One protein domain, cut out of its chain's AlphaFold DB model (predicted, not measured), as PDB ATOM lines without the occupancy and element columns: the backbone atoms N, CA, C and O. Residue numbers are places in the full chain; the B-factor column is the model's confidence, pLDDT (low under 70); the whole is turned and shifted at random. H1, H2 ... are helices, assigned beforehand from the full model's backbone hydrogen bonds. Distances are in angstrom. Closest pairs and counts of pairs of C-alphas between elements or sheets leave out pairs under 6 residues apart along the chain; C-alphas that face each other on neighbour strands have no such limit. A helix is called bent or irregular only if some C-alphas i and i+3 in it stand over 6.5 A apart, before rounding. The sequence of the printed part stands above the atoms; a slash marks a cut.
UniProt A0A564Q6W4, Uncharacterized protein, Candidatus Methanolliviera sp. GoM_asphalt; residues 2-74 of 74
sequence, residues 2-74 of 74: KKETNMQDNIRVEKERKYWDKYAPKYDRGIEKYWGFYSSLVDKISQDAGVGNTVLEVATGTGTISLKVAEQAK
ATOM      1  N   LYS A   2      91.689 138.957 178.936       57.31
ATOM      2  CA  LYS A   2      93.036 138.555 179.452       57.31
ATOM      3  C   LYS A   2      94.085 139.689 179.543       57.31
ATOM      4  O   LYS A   2      94.930 139.677 180.428       57.31
ATOM      5  N   LYS A   3      94.045 140.669 178.629       60.84
ATOM      6  CA  LYS A   3      94.981 141.813 178.617       60.84
ATOM      7  C   LYS A   3      94.779 142.790 179.782       60.84
ATOM      8  O   LYS A   3      95.761 143.325 180.279       60.84
ATOM      9  N   GLU A   4      93.541 143.020 180.214       59.19
ATOM     10  CA  GLU A   4      93.239 143.957 181.307       59.19
ATOM     11  C   GLU A   4      93.599 143.355 182.666       59.19
ATOM     12  O   GLU A   4      94.164 144.046 183.509       59.19
ATOM     13  N   THR A   5      93.371 142.048 182.837       61.75
ATOM     14  CA  THR A   5      93.791 141.287 184.023       61.75
ATOM     15  C   THR A   5      95.314 141.298 184.172       61.75
ATOM     16  O   THR A   5      95.823 141.664 185.225       61.75
ATOM     17  N   ASN A   6      96.048 141.036 183.081       63.75
ATOM     18  CA  ASN A   6      97.514 141.122 183.068       63.75
ATOM     19  C   ASN A   6      98.034 142.529 183.409       63.75
ATOM     20  O   ASN A   6      99.067 142.671 184.056       63.75
ATOM     21  N   MET A   7      97.340 143.583 182.973       67.62
ATOM     22  CA  MET A   7      97.755 144.959 183.244       67.62
ATOM     23  C   MET A   7      97.551 145.347 184.715       67.62
ATOM     24  O   MET A   7      98.422 145.987 185.299       67.62
ATOM     25  N   GLN A   8      96.439 144.933 185.331       70.31
ATOM     26  CA  GLN A   8      96.202 145.139 186.764       70.31
ATOM     27  C   GLN A   8      97.194 144.354 187.630       70.31
ATOM     28  O   GLN A   8      97.716 144.903 188.603       70.31
ATOM     29  N   ASP A   9      97.517 143.116 187.248       77.81
ATOM     30  CA  ASP A   9      98.524 142.319 187.950       77.81
ATOM     31  C   ASP A   9      99.912 142.958 187.888       77.81
ATOM     32  O   ASP A   9     100.594 143.038 188.907       77.81
ATOM     33  N   ASN A  10     100.299 143.518 186.740       83.38
ATOM     34  CA  ASN A  10     101.573 144.226 186.611       83.38
ATOM     35  C   ASN A  10     101.662 145.451 187.537       83.38
ATOM     36  O   ASN A  10     102.715 145.715 188.117       83.38
ATOM     37  N   ILE A  11     100.557 146.184 187.724       90.56
ATOM     38  CA  ILE A  11     100.503 147.330 188.649       90.56
ATOM     39  C   ILE A  11     100.672 146.864 190.100       90.56
ATOM     40  O   ILE A  11     101.425 147.477 190.863       90.56
ATOM     41  N   ARG A  12      99.990 145.780 190.489       93.19
ATOM     42  CA  ARG A  12     100.109 145.198 191.833       93.19
ATOM     43  C   ARG A  12     101.533 144.705 192.098       93.19
ATOM     44  O   ARG A  12     102.106 145.068 193.122       93.19
ATOM     45  N   VAL A  13     102.109 143.948 191.163       93.00
ATOM     46  CA  VAL A  13     103.472 143.406 191.266       93.00
ATOM     47  C   VAL A  13     104.491 144.527 191.437       93.00
ATOM     48  O   VAL A  13     105.328 144.458 192.332       93.00
ATOM     49  N   GLU A  14     104.397 145.604 190.655       94.81
ATOM     50  CA  GLU A  14     105.341 146.718 190.778       94.81
ATOM     51  C   GLU A  14     105.178 147.478 192.105       94.81
ATOM     52  O   GLU A  14     106.162 147.930 192.698       94.81
ATOM     53  N   LYS A  15     103.944 147.600 192.614       95.12
ATOM     54  CA  LYS A  15     103.683 148.185 193.938       95.12
ATOM     55  C   LYS A  15     104.317 147.346 195.053       95.12
ATOM     56  O   LYS A  15     104.953 147.909 195.944       95.12
ATOM     57  N   GLU A  16     104.152 146.028 195.005       93.31
ATOM     58  CA  GLU A  16     104.740 145.095 195.971       93.31
ATOM     59  C   GLU A  16     106.269 145.087 195.880       93.31
ATOM     60  O   GLU A  16     106.939 145.189 196.906       93.31
ATOM     61  N   ARG A  17     106.829 145.076 194.664       92.25
ATOM     62  CA  ARG A  17     108.277 145.147 194.433       92.25
ATOM     63  C   ARG A  17     108.885 146.390 195.079       92.25
ATOM     64  O   ARG A  17     109.813 146.273 195.868       92.25
ATOM     65  N   LYS A  18     108.304 147.573 194.845       94.62
ATOM     66  CA  LYS A  18     108.763 148.836 195.458       94.62
ATOM     67  C   LYS A  18     108.676 148.835 196.983       94.62
ATOM     68  O   LYS A  18     109.527 149.425 197.649       94.62
ATOM     69  N   TYR A  19     107.636 148.217 197.545       92.25
ATOM     70  CA  TYR A  19     107.519 148.063 198.994       92.25
ATOM     71  C   TYR A  19     108.675 147.220 199.548       92.25
ATOM     72  O   TYR A  19     109.350 147.652 200.486       92.25
ATOM     73  N   TRP A  20     108.940 146.065 198.932       90.06
ATOM     74  CA  TRP A  20     110.013 145.166 199.347       90.06
ATOM     75  C   TRP A  20     111.407 145.757 199.114       90.06
ATOM     76  O   TRP A  20     112.236 145.656 200.013       90.06
ATOM     77  N   ASP A  21     111.638 146.483 198.015       90.12
ATOM     78  CA  ASP A  21     112.893 147.208 197.746       90.12
ATOM     79  C   ASP A  21     113.229 148.191 198.883       90.12
ATOM     80  O   ASP A  21     114.377 148.321 199.310       90.12
ATOM     81  N   LYS A  22     112.211 148.871 199.430       90.06
ATOM     82  CA  LYS A  22     112.379 149.799 200.558       90.06
ATOM     83  C   LYS A  22     112.652 149.078 201.882       90.06
ATOM     84  O   LYS A  22     113.303 149.647 202.764       90.06
ATOM     85  N   TYR A  23     112.105 147.879 202.059       85.31
ATOM     86  CA  TYR A  23     112.164 147.146 203.323       85.31
ATOM     87  C   TYR A  23     113.399 146.243 203.439       85.31
ATOM     88  O   TYR A  23     113.967 146.137 204.527       85.31
ATOM     89  N   ALA A  24     113.861 145.663 202.325       84.31
ATOM     90  CA  ALA A  24     114.957 144.697 202.276       84.31
ATOM     91  C   ALA A  24     116.229 145.135 203.037       84.31
ATOM     92  O   ALA A  24     116.711 144.348 203.850       84.31
ATOM     93  N   PRO A  25     116.725 146.391 202.940       83.88
ATOM     94  CA  PRO A  25     117.947 146.813 203.647       83.88
ATOM     95  C   PRO A  25     117.855 146.808 205.184       83.88
ATOM     96  O   PRO A  25     118.851 147.011 205.885       83.88
ATOM     97  N   LYS A  26     116.641 146.682 205.730       84.25
ATOM     98  CA  LYS A  26     116.367 146.671 207.174       84.25
ATOM     99  C   LYS A  26     115.818 145.329 207.649       84.25
ATOM    100  O   LYS A  26     115.603 145.187 208.850       84.25
ATOM    101  N   TYR A  27     115.581 144.389 206.733       81.31
ATOM    102  CA  TYR A  27     114.919 143.126 207.028       81.31
ATOM    103  C   TYR A  27     115.709 142.311 208.055       81.31
ATOM    104  O   TYR A  27     115.165 141.999 209.110       81.31
ATOM    105  N   ASP A  28     117.002 142.079 207.807       74.00
ATOM    106  CA  ASP A  28     117.843 141.248 208.681       74.00
ATOM    107  C   ASP A  28     117.916 141.814 210.108       74.00
ATOM    108  O   ASP A  28     117.559 141.147 211.076       74.00
ATOM    109  N   ARG A  29     118.214 143.112 210.245       77.56
ATOM    110  CA  ARG A  29     118.188 143.800 211.552       77.56
ATOM    111  C   ARG A  29     116.814 143.750 212.228       77.56
ATOM    112  O   ARG A  29     116.709 143.776 213.451       77.56
ATOM    113  N   GLY A  30     115.741 143.742 211.441       77.75
ATOM    114  CA  GLY A  30     114.370 143.675 211.936       77.75
ATOM    115  C   GLY A  30     113.953 142.280 212.398       77.75
ATOM    116  O   GLY A  30     113.117 142.184 213.299       77.75
ATOM    117  N   ILE A  31     114.513 141.224 211.805       75.81
ATOM    118  CA  ILE A  31     114.167 139.831 212.106       75.81
ATOM    119  C   ILE A  31     115.016 139.249 213.243       75.81
ATOM    120  O   ILE A  31     114.525 138.390 213.970       75.81
ATOM    121  N   GLU A  32     116.225 139.771 213.476       74.00
ATOM    122  CA  GLU A  32     117.122 139.363 214.574       74.00
ATOM    123  C   GLU A  32     116.424 139.321 215.945       74.00
ATOM    124  O   GLU A  32     116.562 138.354 216.692       74.00
ATOM    125  N   LYS A  33     115.583 140.312 216.267       78.62
ATOM    126  CA  LYS A  33     114.821 140.339 217.535       78.62
ATOM    127  C   LYS A  33     113.809 139.198 217.689       78.62
ATOM    128  O   LYS A  33     113.337 138.944 218.794       78.62
ATOM    129  N   TYR A  34     113.443 138.538 216.596       75.06
ATOM    130  CA  TYR A  34     112.505 137.417 216.578       75.06
ATOM    131  C   TYR A  34     113.211 136.068 216.434       75.06
ATOM    132  O   TYR A  34     112.544 135.035 216.424       75.06
ATOM    133  N   TRP A  35     114.546 136.046 216.374       72.56
ATOM    134  CA  TRP A  35     115.315 134.835 216.099       72.56
ATOM    135  C   TRP A  35     115.052 133.698 217.091       72.56
ATOM    136  O   TRP A  35     115.007 132.534 216.703       72.56
ATOM    137  N   GLY A  36     114.802 134.028 218.364       73.38
ATOM    138  CA  GLY A  36     114.461 133.038 219.391       73.38
ATOM    139  C   GLY A  36     113.158 132.275 219.119       73.38
ATOM    140  O   GLY A  36     113.027 131.129 219.532       73.38
ATOM    141  N   PHE A  37     112.206 132.872 218.393       72.38
ATOM    142  CA  PHE A  37     111.011 132.163 217.918       72.38
ATOM    143  C   PHE A  37     111.313 131.352 216.658       72.38
ATOM    144  O   PHE A  37     110.840 130.221 216.519       72.38
ATOM    145  N   TYR A  38     112.127 131.917 215.761       73.75
ATOM    146  CA  TYR A  38     112.494 131.277 214.504       73.75
ATOM    147  C   TYR A  38     113.289 129.990 214.706       73.75
ATOM    148  O   TYR A  38     113.035 129.047 213.971       73.75
ATOM    149  N   SER A  39     114.167 129.889 215.708       75.00
ATOM    150  CA  SER A  39     114.927 128.653 215.959       75.00
ATOM    151  C   SER A  39     114.012 127.436 216.131       75.00
ATOM    152  O   SER A  39     114.145 126.461 215.401       75.00
ATOM    153  N   SER A  40     112.999 127.539 216.997       82.31
ATOM    154  CA  SER A  40     112.050 126.444 217.240       82.31
ATOM    155  C   SER A  40     111.227 126.055 216.006       82.31
ATOM    156  O   SER A  40     110.837 124.899 215.853       82.31
ATOM    157  N   LEU A  41     110.941 127.022 215.129       81.88
ATOM    158  CA  LEU A  41     110.219 126.788 213.884       81.88
ATOM    159  C   LEU A  41     111.133 126.130 212.846       81.88
ATOM    160  O   LEU A  41     110.723 125.176 212.194       81.88
ATOM    161  N   VAL A  42     112.370 126.610 212.725       78.81
ATOM    162  CA  VAL A  42     113.371 126.059 211.810       78.81
ATOM    163  C   VAL A  42     113.729 124.626 212.180       78.81
ATOM    164  O   VAL A  42     113.848 123.799 211.283       78.81
ATOM    165  N   ASP A  43     113.831 124.303 213.469       81.56
ATOM    166  CA  ASP A  43     114.094 122.934 213.920       81.56
ATOM    167  C   ASP A  43     112.978 121.975 213.480       81.56
ATOM    168  O   ASP A  43     113.258 120.896 212.964       81.56
ATOM    169  N   LYS A  44     111.710 122.392 213.602       84.81
ATOM    170  CA  LYS A  44     110.556 121.606 213.131       84.81
ATOM    171  C   LYS A  44     110.555 121.443 211.614       84.81
ATOM    172  O   LYS A  44     110.427 120.327 211.127       84.81
ATOM    173  N   ILE A  45     110.766 122.535 210.874       83.38
ATOM    174  CA  ILE A  45     110.856 122.496 209.405       83.38
ATOM    175  C   ILE A  45     111.991 121.569 208.965       83.38
ATOM    176  O   ILE A  45     111.826 120.811 208.019       83.38
ATOM    177  N   SER A  46     113.131 121.607 209.654       77.25
ATOM    178  CA  SER A  46     114.283 120.761 209.337       77.25
ATOM    179  C   SER A  46     113.991 119.280 209.590       77.25
ATOM    180  O   SER A  46     114.369 118.437 208.781       77.25
ATOM    181  N   GLN A  47     113.290 118.957 210.682       80.94
ATOM    182  CA  GLN A  47     112.844 117.589 210.973       80.94
ATOM    183  C   GLN A  47     111.870 117.067 209.911       80.94
ATOM    184  O   GLN A  47     112.028 115.935 209.458       80.94
ATOM    185  N   ASP A  48     110.914 117.896 209.485       81.06
ATOM    186  CA  ASP A  48     109.941 117.544 208.445       81.06
ATOM    187  C   ASP A  48     110.598 117.420 207.062       81.06
ATOM    188  O   ASP A  48     110.249 116.537 206.278       81.06
ATOM    189  N   ALA A  49     111.560 118.299 206.759       80.62
ATOM    190  CA  ALA A  49     112.321 118.261 205.519       80.62
ATOM    191  C   ALA A  49     113.134 116.971 205.405       80.62
ATOM    192  O   ALA A  49     113.175 116.398 204.324       80.62
ATOM    193  N   GLY A  50     113.729 116.493 206.503       68.62
ATOM    194  CA  GLY A  50     114.518 115.264 206.541       68.62
ATOM    195  C   GLY A  50     115.863 115.353 205.806       68.62
ATOM    196  O   GLY A  50     116.119 116.245 204.997       68.62
ATOM    197  N   VAL A  51     116.746 114.397 206.098       68.75
ATOM    198  CA  VAL A  51     118.089 114.302 205.503       68.75
ATOM    199  C   VAL A  51     118.010 113.770 204.067       68.75
ATOM    200  O   VAL A  51     117.299 112.801 203.805       68.75
ATOM    201  N   GLY A  52     118.762 114.375 203.140       66.81
ATOM    202  CA  GLY A  52     118.873 113.916 201.747       66.81
ATOM    203  C   GLY A  52     117.724 114.338 200.823       66.81
ATOM    204  O   GLY A  52     117.720 113.979 199.643       66.81
ATOM    205  N   ASN A  53     116.767 115.118 201.328       73.19
ATOM    206  CA  ASN A  53     115.660 115.646 200.541       73.19
ATOM    207  C   ASN A  53     116.010 116.984 199.880       73.19
ATOM    208  O   ASN A  53     116.782 117.793 200.392       73.19
ATOM    209  N   THR A  54     115.399 117.238 198.722       81.00
ATOM    210  CA  THR A  54     115.468 118.549 198.062       81.00
ATOM    211  C   THR A  54     114.362 119.448 198.607       81.00
ATOM    212  O   THR A  54     113.186 119.101 198.515       81.00
ATOM    213  N   VAL A  55     114.731 120.617 199.135       83.25
ATOM    214  CA  VAL A  55     113.793 121.594 199.711       83.25
ATOM    215  C   VAL A  55     113.702 122.827 198.813       83.25
ATOM    216  O   VAL A  55     114.722 123.362 198.383       83.25
ATOM    217  N   LEU A  56     112.478 123.297 198.550       87.12
ATOM    218  CA  LEU A  56     112.214 124.572 197.883       87.12
ATOM    219  C   LEU A  56     111.644 125.569 198.894       87.12
ATOM    220  O   LEU A  56     110.520 125.404 199.361       87.12
ATOM    221  N   GLU A  57     112.391 126.633 199.177       86.31
ATOM    222  CA  GLU A  57     111.887 127.776 199.935       86.31
ATOM    223  C   GLU A  57     111.451 128.893 198.979       86.31
ATOM    224  O   GLU A  57     112.220 129.360 198.136       86.31
ATOM    225  N   VAL A  58     110.203 129.343 199.112       91.69
ATOM    226  CA  VAL A  58     109.651 130.453 198.326       91.69
ATOM    227  C   VAL A  58     109.696 131.728 199.160       91.69
ATOM    228  O   VAL A  58     109.381 131.705 200.344       91.69
ATOM    229  N   ALA A  59     110.048 132.850 198.523       87.69
ATOM    230  CA  ALA A  59     110.171 134.157 199.176       87.69
ATOM    231  C   ALA A  59     111.189 134.175 200.337       87.69
ATOM    232  O   ALA A  59     110.975 134.836 201.349       87.69
ATOM    233  N   THR A  60     112.328 133.498 200.155       86.81
ATOM    234  CA  THR A  60     113.362 133.314 201.193       86.81
ATOM    235  C   THR A  60     114.062 134.598 201.668       86.81
ATOM    236  O   THR A  60     114.824 134.597 202.636       86.81
ATOM    237  N   GLY A  61     113.825 135.730 200.998       84.62
ATOM    238  CA  GLY A  61     114.478 136.992 201.331       84.62
ATOM    239  C   GLY A  61     115.999 136.846 201.263       84.62
ATOM    240  O   GLY A  61     116.546 136.606 200.191       84.62
ATOM    241  N   THR A  62     116.672 136.978 202.406       80.81
ATOM    242  CA  THR A  62     118.136 136.872 202.516       80.81
ATOM    243  C   THR A  62     118.665 135.442 202.596       80.81
ATOM    244  O   THR A  62     119.877 135.248 202.634       80.81
ATOM    245  N   GLY A  63     117.798 134.425 202.592       85.06
ATOM    246  CA  GLY A  63     118.236 133.026 202.615       85.06
ATOM    247  C   GLY A  63     118.621 132.518 204.002       85.06
ATOM    248  O   GLY A  63     119.136 131.414 204.134       85.06
ATOM    249  N   THR A  64     118.378 133.298 205.053       79.12
ATOM    250  CA  THR A  64     118.774 132.953 206.423       79.12
ATOM    251  C   THR A  64     118.172 131.623 206.899       79.12
ATOM    252  O   THR A  64     118.871 130.788 207.476       79.12
ATOM    253  N   ILE A  65     116.880 131.406 206.632       79.75
ATOM    254  CA  ILE A  65     116.179 130.166 206.984       79.75
ATOM    255  C   ILE A  65     116.671 129.012 206.105       79.75
ATOM    256  O   ILE A  65     117.057 127.977 206.644       79.75
ATOM    257  N   SER A  66     116.762 129.229 204.788       86.06
ATOM    258  CA  SER A  66     117.341 128.285 203.821       86.06
ATOM    259  C   SER A  66     118.696 127.749 204.267       86.06
ATOM    260  O   SER A  66     118.900 126.539 204.288       86.06
ATOM    261  N   LEU A  67     119.620 128.634 204.654       83.56
ATOM    262  CA  LEU A  67     120.958 128.244 205.100       83.56
ATOM    263  C   LEU A  67     120.898 127.360 206.345       83.56
ATOM    264  O   LEU A  67     121.615 126.366 206.421       83.56
ATOM    265  N   LYS A  68     120.014 127.683 207.294       78.44
ATOM    266  CA  LYS A  68     119.876 126.914 208.532       78.44
ATOM    267  C   LYS A  68     119.248 125.537 208.304       78.44
ATOM    268  O   LYS A  68     119.732 124.559 208.863       78.44
ATOM    269  N   VAL A  69     118.222 125.444 207.457       80.12
ATOM    270  CA  VAL A  69     117.619 124.160 207.054       80.12
ATOM    271  C   VAL A  69     118.631 123.312 206.273       80.12
ATOM    272  O   VAL A  69     118.739 122.110 206.503       80.12
ATOM    273  N   ALA A  70     119.438 123.929 205.404       81.50
ATOM    274  CA  ALA A  70     120.466 123.233 204.630       81.50
ATOM    275  C   ALA A  70     121.584 122.615 205.493       81.50
ATOM    276  O   ALA A  70     122.190 121.635 205.072       81.50
ATOM    277  N   GLU A  71     121.862 123.139 206.695       78.00
ATOM    278  CA  GLU A  71     122.782 122.486 207.645       78.00
ATOM    279  C   GLU A  71     122.277 121.105 208.081       78.00
ATOM    280  O   GLU A  71     123.090 120.211 208.305       78.00
ATOM    281  N   GLN A  72     120.956 120.948 208.183       68.31
ATOM    282  CA  GLN A  72     120.281 119.739 208.662       68.31
ATOM    283  C   GLN A  72     119.907 118.775 207.531       68.31
ATOM    284  O   GLN A  72     119.739 117.586 207.769       68.31
ATOM    285  N   ALA A  73     119.777 119.274 206.299       62.72
ATOM    286  CA  ALA A  73     119.441 118.466 205.126       62.72
ATOM    287  C   ALA A  73     120.632 117.653 204.558       62.72
ATOM    288  O   ALA A  73     120.449 116.937 203.569       62.72
ATOM    289  N   LYS A  74     121.832 117.779 205.153       54.53
ATOM    290  CA  LYS A  74     123.069 117.074 204.762       54.53
ATOM    291  C   LYS A  74     123.067 115.595 205.112       54.53
ATOM    292  O   LYS A  74     122.686 115.263 206.252       54.53
TER     293      LYS A  74
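This is residues 2 to 74 of the 74 residues of an uncharacterized protein of Candidatus Methanolliviera sp. GoM_asphalt (UniProt A0A564Q6W4). A long helix, H1, curves like a hook: residues 2 to 19 stick out, and beyond its bends a long loop folds back and short H2 packs on H1b. The 73 printed residues, with two named helices, H1 then H2, are all helix by class. The whole is only just loose, close to extended, radius of gyration of the C-alphas 16.5 A, spanning 45 by 30 by 15 A.

H1, residues 2 to 49, was assigned as one helix by its hydrogen bonds but is bent: C-alphas 33 and 36 are 7.5 A apart. Arm H1a, residues 2 to 33, starts at C-alpha 2 (93.036, 138.555, 179.452) and measures 43.9 A; it is irregular, C-alphas 25 and 28 being 7.5 A apart, with a kink of 68 degrees near residue 26. Arm H1b, residues 36 to 49, measures 20.4 A. H2, residues 64 to 72, measures 13.5 A, ending at C-alpha 72 (120.281, 119.739, 208.662).

H1a and H1b stand at a steep tilt of 59 degrees. H1b, with residues 42 to 46 alone, touches H2; their closest C-alphas, of Ser 46 and Val 69, are 5.3 A apart. They run the same way at a steep tilt of 49 degrees. H1a and H2 are apart. O i to N i+4 pairs within hydrogen-bond range number 23 of 28 in H1a, 9 of 10 in H1b and 4 of 5 in H2.

The two farthest C-alphas, of Glu 4 and Lys 74, are 46.5 A apart. The printed part has no cut; the H1 to H2 link is long, 14 residues. pLDDT is under 70 at residues 2 to 7, 50 to 52 and 72 to 74.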